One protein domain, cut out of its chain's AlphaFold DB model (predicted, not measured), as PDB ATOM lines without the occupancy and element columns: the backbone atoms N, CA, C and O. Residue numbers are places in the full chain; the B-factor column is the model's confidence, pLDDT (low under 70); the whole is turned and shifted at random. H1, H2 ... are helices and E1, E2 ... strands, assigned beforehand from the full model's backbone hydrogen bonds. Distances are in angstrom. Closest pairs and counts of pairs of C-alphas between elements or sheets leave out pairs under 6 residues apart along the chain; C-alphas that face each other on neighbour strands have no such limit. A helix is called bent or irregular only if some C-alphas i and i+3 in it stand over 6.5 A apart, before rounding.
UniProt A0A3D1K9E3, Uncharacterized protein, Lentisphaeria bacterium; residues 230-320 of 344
ATOM      1  N   PRO A 230       4.881  -0.548  83.336       65.12
ATOM      2  CA  PRO A 230       6.296  -0.931  83.374       65.12
ATOM      3  C   PRO A 230       6.894  -1.127  81.974       65.12
ATOM      4  O   PRO A 230       6.178  -1.506  81.043       65.12
ATOM      5  N   GLN A 231       8.195  -0.874  81.829       69.56
ATOM      6  CA  GLN A 231       8.905  -0.852  80.544       69.56
ATOM      7  C   GLN A 231       8.851  -2.203  79.813       69.56
ATOM      8  O   GLN A 231       8.673  -2.250  78.596       69.56
ATOM      9  N   GLU A 232       8.905  -3.306  80.552       63.34
ATOM     10  CA  GLU A 232       8.829  -4.674  80.037       63.34
ATOM     11  C   GLU A 232       7.470  -4.934  79.367       63.34
ATOM     12  O   GLU A 232       7.392  -5.482  78.269       63.34
ATOM     13  N   LEU A 233       6.389  -4.443  79.981       61.75
ATOM     14  CA  LEU A 233       5.033  -4.541  79.439       61.75
ATOM     15  C   LEU A 233       4.779  -3.550  78.296       61.75
ATOM     16  O   LEU A 233       3.858  -3.762  77.511       61.75
ATOM     17  N   GLN A 234       5.544  -2.460  78.193       65.19
ATOM     18  CA  GLN A 234       5.428  -1.536  77.063       65.19
ATOM     19  C   GLN A 234       5.916  -2.183  75.766       65.19
ATOM     20  O   GLN A 234       5.215  -2.081  74.764       65.19
ATOM     21  N   THR A 235       7.059  -2.875  75.801       64.75
ATOM     22  CA  THR A 235       7.658  -3.531  74.623       64.75
ATOM     23  C   THR A 235       6.699  -4.548  74.013       64.75
ATOM     24  O   THR A 235       6.363  -4.439  72.839       64.75
ATOM     25  N   ILE A 236       6.134  -5.428  74.848       60.56
ATOM     26  CA  ILE A 236       5.125  -6.408  74.426       60.56
ATOM     27  C   ILE A 236       3.937  -5.697  73.761       60.56
ATOM     28  O   ILE A 236       3.518  -6.064  72.676       60.56
ATOM     29  N   LYS A 237       3.394  -4.635  74.361       64.06
ATOM     30  CA  LYS A 237       2.181  -3.985  73.835       64.06
ATOM     31  C   LYS A 237       2.408  -3.155  72.573       64.06
ATOM     32  O   LYS A 237       1.477  -3.019  71.785       64.06
ATOM     33  N   ILE A 238       3.599  -2.580  72.376       62.44
ATOM     34  CA  ILE A 238       3.912  -1.833  71.145       62.44
ATOM     35  C   ILE A 238       3.833  -2.754  69.923       62.44
ATOM     36  O   ILE A 238       3.386  -2.310  68.874       62.44
ATOM     37  N   GLU A 239       4.189  -4.027  70.070       64.19
ATOM     38  CA  GLU A 239       4.154  -5.013  68.984       64.19
ATOM     39  C   GLU A 239       2.749  -5.597  68.731       64.19
ATOM     40  O   GLU A 239       2.539  -6.268  67.724       64.19
ATOM     41  N   ASN A 240       1.771  -5.304  69.605       69.75
ATOM     42  CA  ASN A 240       0.458  -5.966  69.637       69.75
ATOM     43  C   ASN A 240      -0.705  -4.970  69.490       69.75
ATOM     44  O   ASN A 240      -1.691  -5.001  70.242       69.75
ATOM     45  N   TRP A 241      -0.589  -4.035  68.544       77.44
ATOM     46  CA  TRP A 241      -1.642  -3.049  68.251       77.44
ATOM     47  C   TRP A 241      -2.901  -3.682  67.652       77.44
ATOM     48  O   TRP A 241      -3.987  -3.121  67.764       77.44
ATOM     49  N   ASN A 242      -2.768  -4.861  67.059       75.62
ATOM     50  CA  ASN A 242      -3.864  -5.703  66.591       75.62
ATOM     51  C   ASN A 242      -4.736  -6.256  67.731       75.62
ATOM     52  O   ASN A 242      -5.880  -6.627  67.479       75.62
ATOM     53  N   VAL A 243      -4.249  -6.313  68.973       79.12
ATOM     54  CA  VAL A 243      -5.052  -6.826  70.084       79.12
ATOM     55  C   VAL A 243      -6.012  -5.753  70.584       79.12
ATOM     56  O   VAL A 243      -5.602  -4.728  71.136       79.12
ATOM     57  N   LEU A 244      -7.310  -6.003  70.415       84.25
ATOM     58  CA  LEU A 244      -8.350  -5.002  70.633       84.25
ATOM     59  C   LEU A 244      -8.412  -4.555  72.090       84.25
ATOM     60  O   LEU A 244      -8.617  -3.375  72.376       84.25
ATOM     61  N   GLU A 245      -8.194  -5.454  73.041       78.56
ATOM     62  CA  GLU A 245      -8.289  -5.079  74.443       78.56
ATOM     63  C   GLU A 245      -7.137  -4.206  74.947       78.56
ATOM     64  O   GLU A 245      -7.340  -3.435  75.892       78.56
ATOM     65  N   ASN A 246      -5.980  -4.208  74.274       79.06
ATOM     66  CA  ASN A 246      -4.914  -3.250  74.575       79.06
ATOM     67  C   ASN A 246      -5.388  -1.791  74.361       79.06
ATOM     68  O   ASN A 246      -4.844  -0.864  74.966       79.06
ATOM     69  N   TRP A 247      -6.438  -1.560  73.562       86.81
ATOM     70  CA  TRP A 247      -6.996  -0.228  73.293       86.81
ATOM     71  C   TRP A 247      -7.919   0.306  74.386       86.81
ATOM     72  O   TRP A 247      -8.270   1.486  74.367       86.81
ATOM     73  N   ARG A 248      -8.290  -0.509  75.378       85.31
ATOM     74  CA  ARG A 248      -9.252  -0.134  76.424       85.31
ATOM     75  C   ARG A 248      -8.910   1.193  77.115       85.31
ATOM     76  O   ARG A 248      -9.767   2.066  77.259       85.31
ATOM     77  N   TYR A 249      -7.653   1.373  77.524       82.69
ATOM     78  CA  TYR A 249      -7.202   2.613  78.169       82.69
ATOM     79  C   TYR A 249      -7.104   3.789  77.190       82.69
ATOM     80  O   TYR A 249      -7.400   4.924  77.565       82.69
ATOM     81  N   ALA A 250      -6.738   3.528  75.933       89.06
ATOM     82  CA  ALA A 250      -6.721   4.545  74.889       89.06
ATOM     83  C   ALA A 250      -8.128   5.119  74.664       89.06
ATOM     84  O   ALA A 250      -8.292   6.337  74.639       89.06
ATOM     85  N   LEU A 251      -9.145   4.253  74.605       91.88
ATOM     86  CA  LEU A 251     -10.557   4.634  74.499       91.88
ATOM     87  C   LEU A 251     -11.021   5.462  75.704       91.88
ATOM     88  O   LEU A 251     -11.698   6.477  75.541       91.88
ATOM     89  N   ALA A 252     -10.609   5.081  76.918       87.75
ATOM     90  CA  ALA A 252     -10.921   5.855  78.118       87.75
ATOM     91  C   ALA A 252     -10.323   7.273  78.055       87.75
ATOM     92  O   ALA A 252     -11.002   8.263  78.337       87.75
ATOM     93  N   PHE A 253      -9.066   7.386  77.617       87.88
ATOM     94  CA  PHE A 253      -8.395   8.673  77.431       87.88
ATOM     95  C   PHE A 253      -8.932   9.485  76.261       87.88
ATOM     96  O   PHE A 253      -8.878  10.712  76.330       87.88
ATOM     97  N   TYR A 254      -9.445   8.834  75.219       92.31
ATOM     98  CA  TYR A 254     -10.084   9.504  74.093       92.31
ATOM     99  C   TYR A 254     -11.328  10.263  74.561       92.31
ATOM    100  O   TYR A 254     -11.453  11.458  74.313       92.31
ATOM    101  N   ASN A 255     -12.169   9.610  75.367       90.62
ATOM    102  CA  ASN A 255     -13.342  10.228  75.985       90.62
ATOM    103  C   ASN A 255     -13.003  11.286  77.061       90.62
ATOM    104  O   ASN A 255     -13.871  12.045  77.483       90.62
ATOM    105  N   GLY A 256     -11.753  11.335  77.534       83.38
ATOM    106  CA  GLY A 256     -11.319  12.229  78.613       83.38
ATOM    107  C   GLY A 256     -11.648  11.728  80.026       83.38
ATOM    108  O   GLY A 256     -11.401  12.439  81.001       83.38
ATOM    109  N   TYR A 257     -12.160  10.502  80.165       71.94
ATOM    110  CA  TYR A 257     -12.627   9.946  81.435       71.94
ATOM    111  C   TYR A 257     -11.649   8.905  81.993       71.94
ATOM    112  O   TYR A 257     -11.349   7.900  81.354       71.94
ATOM    113  N   ARG A 258     -11.144   9.146  83.211       65.75
ATOM    114  CA  ARG A 258     -10.080   8.350  83.851       65.75
ATOM    115  C   ARG A 258     -10.568   7.547  85.063       65.75
ATOM    116  O   ARG A 258      -9.963   7.645  86.128       65.75
ATOM    117  N   LYS A 259     -11.667   6.799  84.946       64.75
ATOM    118  CA  LYS A 259     -12.128   5.907  86.028       64.75
ATOM    119  C   LYS A 259     -12.238   4.458  85.566       64.75
ATOM    120  O   LYS A 259     -12.317   4.199  84.369       64.75
ATOM    121  N   THR A 260     -12.283   3.569  86.560       60.12
ATOM    122  CA  THR A 260     -12.481   2.114  86.472       60.12
ATOM    123  C   THR A 260     -13.633   1.755  85.545       60.12
ATOM    124  O   THR A 260     -13.438   1.082  84.536       60.12
ATOM    125  N   GLU A 261     -14.813   2.295  85.842       68.88
ATOM    126  CA  GLU A 261     -16.008   2.126  85.031       68.88
ATOM    127  C   GLU A 261     -16.118   3.283  84.047       68.88
ATOM    128  O   GLU A 261     -16.324   4.433  84.440       68.88
ATOM    129  N   ASN A 262     -15.981   2.989  82.758       80.50
ATOM    130  CA  ASN A 262     -16.139   3.981  81.709       80.50
ATOM    131  C   ASN A 262     -17.260   3.555  80.741       80.50
ATOM    132  O   ASN A 262     -17.021   2.715  79.869       80.50
ATOM    133  N   PRO A 263     -18.470   4.147  80.848       87.62
ATOM    134  CA  PRO A 263     -19.597   3.832  79.968       87.62
ATOM    135  C   PRO A 263     -19.299   4.058  78.484       87.62
ATOM    136  O   PRO A 263     -19.886   3.396  77.629       87.62
ATOM    137  N   TYR A 264     -18.389   4.981  78.163       90.50
ATOM    138  CA  TYR A 264     -17.954   5.200  76.790       90.50
ATOM    139  C   TYR A 264     -17.205   3.981  76.256       90.50
ATOM    140  O   TYR A 264     -17.561   3.470  75.199       90.50
ATOM    141  N   VAL A 265     -16.228   3.474  77.016       90.12
ATOM    142  CA  VAL A 265     -15.479   2.262  76.653       90.12
ATOM    143  C   VAL A 265     -16.443   1.097  76.465       90.12
ATOM    144  O   VAL A 265     -16.418   0.455  75.420       90.12
ATOM    145  N   SER A 266     -17.358   0.885  77.414       89.62
ATOM    146  CA  SER A 266     -18.341  -0.195  77.306       89.62
ATOM    147  C   SER A 266     -19.259  -0.061  76.098       89.62
ATOM    148  O   SER A 266     -19.558  -1.060  75.448       89.62
ATOM    149  N   SER A 267     -19.652   1.165  75.746       92.38
ATOM    150  CA  SER A 267     -20.422   1.434  74.532       92.38
ATOM    151  C   SER A 267     -19.624   1.135  73.262       92.38
ATOM    152  O   SER A 267     -20.187   0.557  72.338       92.38
ATOM    153  N   VAL A 268     -18.345   1.520  73.203       94.88
ATOM    154  CA  VAL A 268     -17.485   1.268  72.038       94.88
ATOM    155  C   VAL A 268     -17.263  -0.227  71.857       94.88
ATOM    156  O   VAL A 268     -17.525  -0.734  70.772       94.88
ATOM    157  N   CYS A 269     -16.865  -0.974  72.892       92.19
ATOM    158  CA  CYS A 269     -16.668  -2.409  72.685       92.19
ATOM    159  C   CYS A 269     -17.986  -3.185  72.528       92.19
ATOM    160  O   CYS A 269     -17.972  -4.262  71.947       92.19
ATOM    161  N   GLY A 270     -19.128  -2.640  72.965       93.00
ATOM    162  CA  GLY A 270     -20.446  -3.166  72.593       93.00
ATOM    163  C   GLY A 270     -20.716  -3.058  71.087       93.00
ATOM    164  O   GLY A 270     -21.186  -4.017  70.482       93.00
ATOM    165  N   ILE A 271     -20.347  -1.930  70.467       95.38
ATOM    166  CA  ILE A 271     -20.398  -1.760  69.004       95.38
ATOM    167  C   ILE A 271     -19.436  -2.735  68.311       95.38
ATOM    168  O   ILE A 271     -19.788  -3.299  67.284       95.38
ATOM    169  N   ILE A 272     -18.245  -2.970  68.866       94.50
ATOM    170  CA  ILE A 272     -17.286  -3.931  68.297       94.50
ATOM    171  C   ILE A 272     -17.823  -5.366  68.374       94.50
ATOM    172  O   ILE A 272     -17.744  -6.102  67.395       94.50
ATOM    173  N   ALA A 273     -18.404  -5.760  69.509       92.12
ATOM    174  CA  ALA A 273     -18.952  -7.103  69.702       92.12
ATOM    175  C   ALA A 273     -20.203  -7.366  68.855       92.12
ATOM    176  O   ALA A 273     -20.463  -8.498  68.454       92.12
ATOM    177  N   SER A 274     -20.999  -6.334  68.587       94.00
ATOM    178  CA  SER A 274     -22.238  -6.439  67.816       94.00
ATOM    179  C   SER A 274     -22.385  -5.216  66.910       94.00
ATOM    180  O   SER A 274     -23.141  -4.295  67.242       94.00
ATOM    181  N   PRO A 275     -21.644  -5.172  65.783       94.75
ATOM    182  CA  PRO A 275     -21.655  -4.022  64.900       94.75
ATOM    183  C   PRO A 275     -23.066  -3.806  64.350       94.75
ATOM    184  O   PRO A 275     -23.685  -4.750  63.850       94.75
ATOM    185  N   PRO A 276     -23.599  -2.575  64.427       92.69
ATOM    186  CA  PRO A 276     -24.860  -2.246  63.783       92.69
ATOM    187  C   PRO A 276     -24.744  -2.469  62.270       92.69
ATOM    188  O   PRO A 276     -23.645  -2.479  61.719       92.69
ATOM    189  N   SER A 277     -25.876  -2.593  61.574       87.25
ATOM    190  CA  SER A 277     -25.892  -2.869  60.126       87.25
ATOM    191  C   SER A 277     -25.073  -1.872  59.297       87.25
ATOM    192  O   SER A 277     -24.454  -2.245  58.310       87.25
ATOM    193  N   GLY A 278     -24.992  -0.612  59.736       85.81
ATOM    194  CA  GLY A 278     -24.138   0.409  59.121       85.81
ATOM    195  C   GLY A 278     -22.632   0.239  59.363       85.81
ATOM    196  O   GLY A 278     -21.875   1.115  58.972       85.81
ATOM    197  N   LEU A 279     -22.196  -0.824  60.042       92.88
ATOM    198  CA  LEU A 279     -20.800  -1.151  60.352       92.88
ATOM    199  C   LEU A 279     -20.425  -2.599  60.005       92.88
ATOM    200  O   LEU A 279     -19.239  -2.890  59.878       92.88
ATOM    201  N   SER A 280     -21.398  -3.496  59.826       91.88
ATOM    202  CA  SER A 280     -21.149  -4.925  59.588       91.88
ATOM    203  C   SER A 280     -20.386  -5.226  58.291       91.88
ATOM    204  O   SER A 280     -19.804  -6.296  58.156       91.88
ATOM    205  N   GLU A 281     -20.371  -4.292  57.339       93.88
ATOM    206  CA  GLU A 281     -19.548  -4.373  56.121       93.88
ATOM    207  C   GLU A 281     -18.083  -3.948  56.339       93.88
ATOM    208  O   GLU A 281     -17.207  -4.266  55.527       93.88
ATOM    209  N   LEU A 282     -17.793  -3.200  57.410       94.56
ATOM    210  CA  LEU A 282     -16.430  -2.787  57.741       94.56
ATOM    211  C   LEU A 282     -15.679  -3.917  58.446       94.56
ATOM    212  O   LEU A 282     -14.551  -4.219  58.051       94.56
ATOM    213  N   PHE A 283     -16.311  -4.521  59.456       94.38
ATOM    214  CA  PHE A 283     -15.774  -5.623  60.248       94.38
ATOM    215  C   PHE A 283     -16.897  -6.528  60.781       94.38
ATOM    216  O   PHE A 283     -18.028  -6.092  61.003       94.38
ATOM    217  N   THR A 284     -16.568  -7.797  61.019       92.00
ATOM    218  CA  THR A 284     -17.443  -8.752  61.712       92.00
ATOM    219  C   THR A 284     -17.359  -8.555  63.219       92.00
ATOM    220  O   THR A 284     -16.303  -8.189  63.722       92.00
ATOM    221  N   GLY A 285     -18.439  -8.831  63.952       89.19
ATOM    222  CA  GLY A 285     -18.448  -8.656  65.404       89.19
ATOM    223  C   GLY A 285     -17.347  -9.449  66.111       89.19
ATOM    224  O   GLY A 285     -17.184 -10.644  65.861       89.19
ATOM    225  N   VAL A 286     -16.611  -8.779  67.000       85.56
ATOM    226  CA  VAL A 286     -15.531  -9.373  67.799       85.56
ATOM    227  C   VAL A 286     -15.829  -9.178  69.279       85.56
ATOM    228  O   VAL A 286     -15.868  -8.056  69.786       85.56
ATOM    229  N   THR A 287     -16.039 -10.275  70.004       81.62
ATOM    230  CA  THR A 287     -16.287 -10.207  71.446       81.62
ATOM    231  C   THR A 287     -15.021  -9.781  72.173       81.62
ATOM    232  O   THR A 287     -14.070 -10.548  72.284       81.62
ATOM    233  N   MET A 288     -15.030  -8.565  72.716       77.25
ATOM    234  CA  MET A 288     -13.999  -8.108  73.640       77.25
ATOM    235  C   MET A 288     -14.388  -8.505  75.057       77.25
ATOM    236  O   MET A 288     -15.485  -8.185  75.518       77.25
ATOM    237  N   THR A 289     -13.465  -9.131  75.779       68.38
ATOM    238  CA  THR A 289     -13.690  -9.556  77.173       68.38
ATOM    239  C   THR A 289     -13.951  -8.387  78.127       68.38
ATOM    240  O   THR A 289     -14.460  -8.602  79.225       68.38
ATOM    241  N   GLN A 290     -13.630  -7.151  77.702       65.50
ATOM    242  CA  GLN A 290     -13.749  -5.905  78.469       65.50
ATOM    243  C   GLN A 290     -13.473  -6.116  79.964       65.50
ATOM    244  O   GLN A 290     -14.338  -5.775  80.776       65.50
ATOM    245  N   PRO A 291     -12.328  -6.696  80.351       54.78
ATOM    246  CA  PRO A 291     -12.134  -7.093  81.732       54.78
ATOM    247  C   PRO A 291     -12.381  -5.871  82.632       54.78
ATOM    248  O   PRO A 291     -11.837  -4.788  82.407       54.78
ATOM    249  N   GLN A 292     -13.350  -6.012  83.536       49.78
ATOM    250  CA  GLN A 292     -13.608  -5.092  84.648       49.78
ATOM    251  C   GLN A 292     -13.210  -5.796  85.945       49.78
ATOM    252  O   GLN A 292     -12.486  -5.199  86.724       49.78
ATOM    253  N   ASP A 293     -13.594  -7.076  86.095       36.94
ATOM    254  CA  ASP A 293     -13.371  -7.899  87.298       36.94
ATOM    255  C   ASP A 293     -13.266  -9.420  87.000       36.94
ATOM    256  O   ASP A 293     -13.440 -10.253  87.884       36.94
ATOM    257  N   VAL A 294     -13.027  -9.844  85.750       33.34
ATOM    258  CA  VAL A 294     -13.180 -11.273  85.359       33.34
ATOM    259  C   VAL A 294     -11.960 -12.141  85.720       33.34
ATOM    260  O   VAL A 294     -11.978 -13.361  85.591       33.34
ATOM    261  N   ILE A 295     -10.906 -11.519  86.238       37.12
ATOM    262  CA  ILE A 295      -9.729 -12.176  86.804       37.12
ATOM    263  C   ILE A 295      -9.498 -11.482  88.142       37.12
ATOM    264  O   ILE A 295      -9.550 -10.253  88.184       37.12
ATOM    265  N   ALA A 296      -9.246 -12.238  89.214       32.91
ATOM    266  CA  ALA A 296      -9.206 -11.771  90.610       32.91
ATOM    267  C   ALA A 296      -8.192 -10.638  90.919       32.91
ATOM    268  O   ALA A 296      -8.062 -10.202  92.060       32.91
ATOM    269  N   GLU A 297      -7.497 -10.116  89.912       37.03
ATOM    270  CA  GLU A 297      -6.465  -9.089  90.009       37.03
ATOM    271  C   GLU A 297      -6.635  -7.958  88.988       37.03
ATOM    272  O   GLU A 297      -5.834  -7.017  88.992       37.03
ATOM    273  N   PHE A 298      -7.656  -8.004  88.124       39.53
ATOM    274  CA  PHE A 298      -7.915  -6.928  87.177       39.53
ATOM    275  C   PHE A 298      -8.460  -5.701  87.912       39.53
ATOM    276  O   PHE A 298      -9.584  -5.689  88.390       39.53
ATOM    277  N   ALA A 299      -7.650  -4.647  87.996       43.41
ATOM    278  CA  ALA A 299      -8.068  -3.351  88.504       43.41
ATOM    279  C   ALA A 299      -7.585  -2.271  87.543       43.41
ATOM    280  O   ALA A 299      -6.435  -2.283  87.098       43.41
ATOM    281  N   TYR A 300      -8.450  -1.311  87.226       43.56
ATOM    282  CA  TYR A 300      -8.051  -0.134  86.457       43.56
ATOM    283  C   TYR A 300      -6.868   0.560  87.140       43.56
ATOM    284  O   TYR A 300      -6.936   0.905  88.319       43.56
ATOM    285  N   GLY A 301      -5.784   0.753  86.391       48.38
ATOM    286  CA  GLY A 301      -4.516   1.259  86.921       48.38
ATOM    287  C   GLY A 301      -3.471   0.179  87.217       48.38
ATOM    288  O   GLY A 301      -2.330   0.535  87.499       48.38
ATOM    289  N   LYS A 302      -3.801  -1.113  87.098       51.06
ATOM    290  CA  LYS A 302      -2.801  -2.188  87.032       51.06
ATOM    291  C   LYS A 302      -2.380  -2.456  85.588       51.06
ATOM    292  O   LYS A 302      -3.193  -2.397  84.659       51.06
ATOM    293  N   ALA A 303      -1.092  -2.735  85.414       53.25
ATOM    294  CA  ALA A 303      -0.493  -2.997  84.118       53.25
ATOM    295  C   ALA A 303      -0.749  -4.444  83.665       53.25
ATOM    296  O   ALA A 303      -0.435  -5.381  84.390       53.25
ATOM    297  N   TYR A 304      -1.290  -4.613  82.459       56.12
ATOM    298  CA  TYR A 304      -1.479  -5.904  81.778       56.12
ATOM    299  C   TYR A 304      -1.262  -5.721  80.275       56.12
ATOM    300  O   TYR A 304      -1.576  -4.643  79.763       56.12
ATOM    301  N   GLY A 305      -0.745  -6.717  79.559       54.28
ATOM    302  CA  GLY A 305      -0.602  -6.675  78.098       54.28
ATOM    303  C   GLY A 305      -1.048  -7.974  77.448       54.28
ATOM    304  O   GLY A 305      -0.940  -9.023  78.068       54.28
ATOM    305  N   VAL A 306      -1.549  -7.903  76.218       55.06
ATOM    306  CA  VAL A 306      -1.848  -9.091  75.399       55.06
ATOM    307  C   VAL A 306      -0.779  -9.262  74.339       55.06
ATOM    308  O   VAL A 306      -0.377  -8.252  73.762       55.06
ATOM    309  N   THR A 307      -0.346 -10.499  74.109       58.94
ATOM    310  CA  THR A 307       0.539 -10.993  73.052       58.94
ATOM    311  C   THR A 307      -0.214 -11.151  71.732       58.94
ATOM    312  O   THR A 307      -1.440 -11.274  71.704       58.94
ATOM    313  N   ASN A 308       0.527 -11.208  70.625       54.31
ATOM    314  CA  ASN A 308      -0.014 -11.485  69.289       54.31
ATOM    315  C   ASN A 308      -0.727 -12.841  69.158       54.31
ATOM    316  O   ASN A 308      -1.523 -13.029  68.242       54.31
ATOM    317  N   GLU A 309      -0.489 -13.769  70.082       57.53
ATOM    318  CA  GLU A 309      -1.159 -15.077  70.144       57.53
ATOM    319  C   GLU A 309      -2.541 -14.989  70.812       57.53
ATOM    320  O   GLU A 309      -3.209 -15.997  71.033       57.53
ATOM    321  N   GLY A 310      -2.956 -13.776  71.186       50.34
ATOM    322  CA  GLY A 310      -4.101 -13.542  72.047       50.34
ATOM    323  C   GLY A 310      -3.792 -13.838  73.511       50.34
ATOM    324  O   GLY A 310      -4.679 -13.678  74.334       50.34
ATOM    325  N   SER A 311      -2.573 -14.235  73.883       56.31
ATOM    326  CA  SER A 311      -2.263 -14.583  75.269       56.31
ATOM    327  C   SER A 311      -2.021 -13.324  76.119       56.31
ATOM    328  O   SER A 311      -1.341 -12.423  75.672       56.31
ATOM    329  N   TRP A 312      -2.517 -13.190  77.345       57.56
ATOM    330  CA  TRP A 312      -2.310 -11.996  78.184       57.56
ATOM    331  C   TRP A 312      -1.306 -12.271  79.266       57.56
ATOM    332  O   TRP A 312      -1.337 -13.360  79.805       57.56
ATOM    333  N   CYS A 313      -0.519 -11.282  79.664       57.16
ATOM    334  CA  CYS A 313       0.357 -11.353  80.820       57.16
ATOM    335  C   CYS A 313       0.081 -10.213  81.811       57.16
ATOM    336  O   CYS A 313      -0.063  -9.038  81.442       57.16
ATOM    337  N   TYR A 314       0.020 -10.577  83.091       57.31
ATOM    338  CA  TYR A 314       0.147  -9.648  84.214       57.31
ATOM    339  C   TYR A 314       1.620  -9.446  84.580       57.31
ATOM    340  O   TYR A 314       2.492 -10.218  84.183       57.31
ATOM    341  N   TYR A 315       1.893  -8.424  85.394       50.41
ATOM    342  CA  TYR A 315       3.222  -8.216  85.982       50.41
ATOM    343  C   TYR A 315       3.673  -9.382  86.892       50.41
ATOM    344  O   TYR A 315       4.867  -9.563  87.102       50.41
ATOM    345  N   ASP A 316       2.744 -10.182  87.419       55.25
ATOM    346  CA  ASP A 316       3.032 -11.367  88.245       55.25
ATOM    347  C   ASP A 316       3.294 -12.660  87.442       55.25
ATOM    348  O   ASP A 316       3.651 -13.678  88.035       55.25
ATOM    349  N   GLY A 317       3.168 -12.629  86.108       54.44
ATOM    350  CA  GLY A 317       3.459 -13.765  85.226       54.44
ATOM    351  C   GLY A 317       2.276 -14.683  84.885       54.44
ATOM    352  O   GLY A 317       2.473 -15.658  84.158       54.44
ATOM    353  N   ALA A 318       1.049 -14.404  85.343       54.50
ATOM    354  CA  ALA A 318      -0.127 -15.193  84.956       54.50
ATOM    355  C   ALA A 318      -0.516 -14.993  83.472       54.50
ATOM    356  O   ALA A 318      -0.493 -13.861  82.984       54.50
ATOM    357  N   THR A 319      -0.895 -16.082  82.770       52.22
ATOM    358  CA  THR A 319      -1.232 -16.085  81.327       52.22
ATOM    359  C   THR A 319      -2.731 -16.332  81.041       52.22
ATOM    360  O   THR A 319      -3.296 -17.263  81.610       52.22
ATOM    361  N   TYR A 320      -3.376 -15.558  80.149       56.41
ATOM    362  CA  TYR A 320      -4.810 -15.699  79.743       56.41
ATOM    363  C   TYR A 320      -5.006 -15.601  78.214       56.41
ATOM    364  O   TYR A 320      -4.001 -15.442  77.557       56.41
TER     365      TYR A 320
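Overview. This is residues 230 to 320 of the 344 residues of an uncharacterized protein of Lentisphaeria bacterium (UniProt A0A3D1K9E3). A helical hairpin, H2 and H3, stands beside a small strand hairpin, E1 and E2, with H1 packed near E1; a long unnamed stretch, residues 274 to 303, joins H3 to E1. The 91 printed residues hold three named helices, then two antiparallel strands: mostly helix, with under half of the residues in named elements. The whole is compact, radius of gyration of the C-alphas 13.6 A, spanning 41 by 28 by 22 A.

Arrangement. H1, residues 231 to 238, comes closest to E1, residues 304 to 306, at the C-alphas of Lys 237 and Gly 305, 5.8 A. H2, residues 244 to 254, and H3, residues 263 to 273, touch, closest at C-alphas Leu 251 and Val 265, 5.9 A; they run opposite ways at a shallow tilt of 34 degrees, only just short of steep. In the hairpin of E1 and E2, residues 311 to 314, N 313 and O 305 are within hydrogen-bond range, 2.8 A. Every O i to N i+4 pair is within range in H3, 3 of 4 in H1, 4 of 7 in H2.

Along the chain. H1 begins at C-alpha 231 (8.905, -0.852, 80.544); E2 ends at C-alpha 314 (0.147, -9.648, 84.214). H2 and H3 each measure 15.0 A; H2 is irregular, C-alphas 246 and 249 being 7.2 A apart.

Size, cuts and confidence. The printed part has no cut; the H3 to E1 link is long. pLDDT is under 70 at residues 230 to 240, 258 to 261 and 289 to 320.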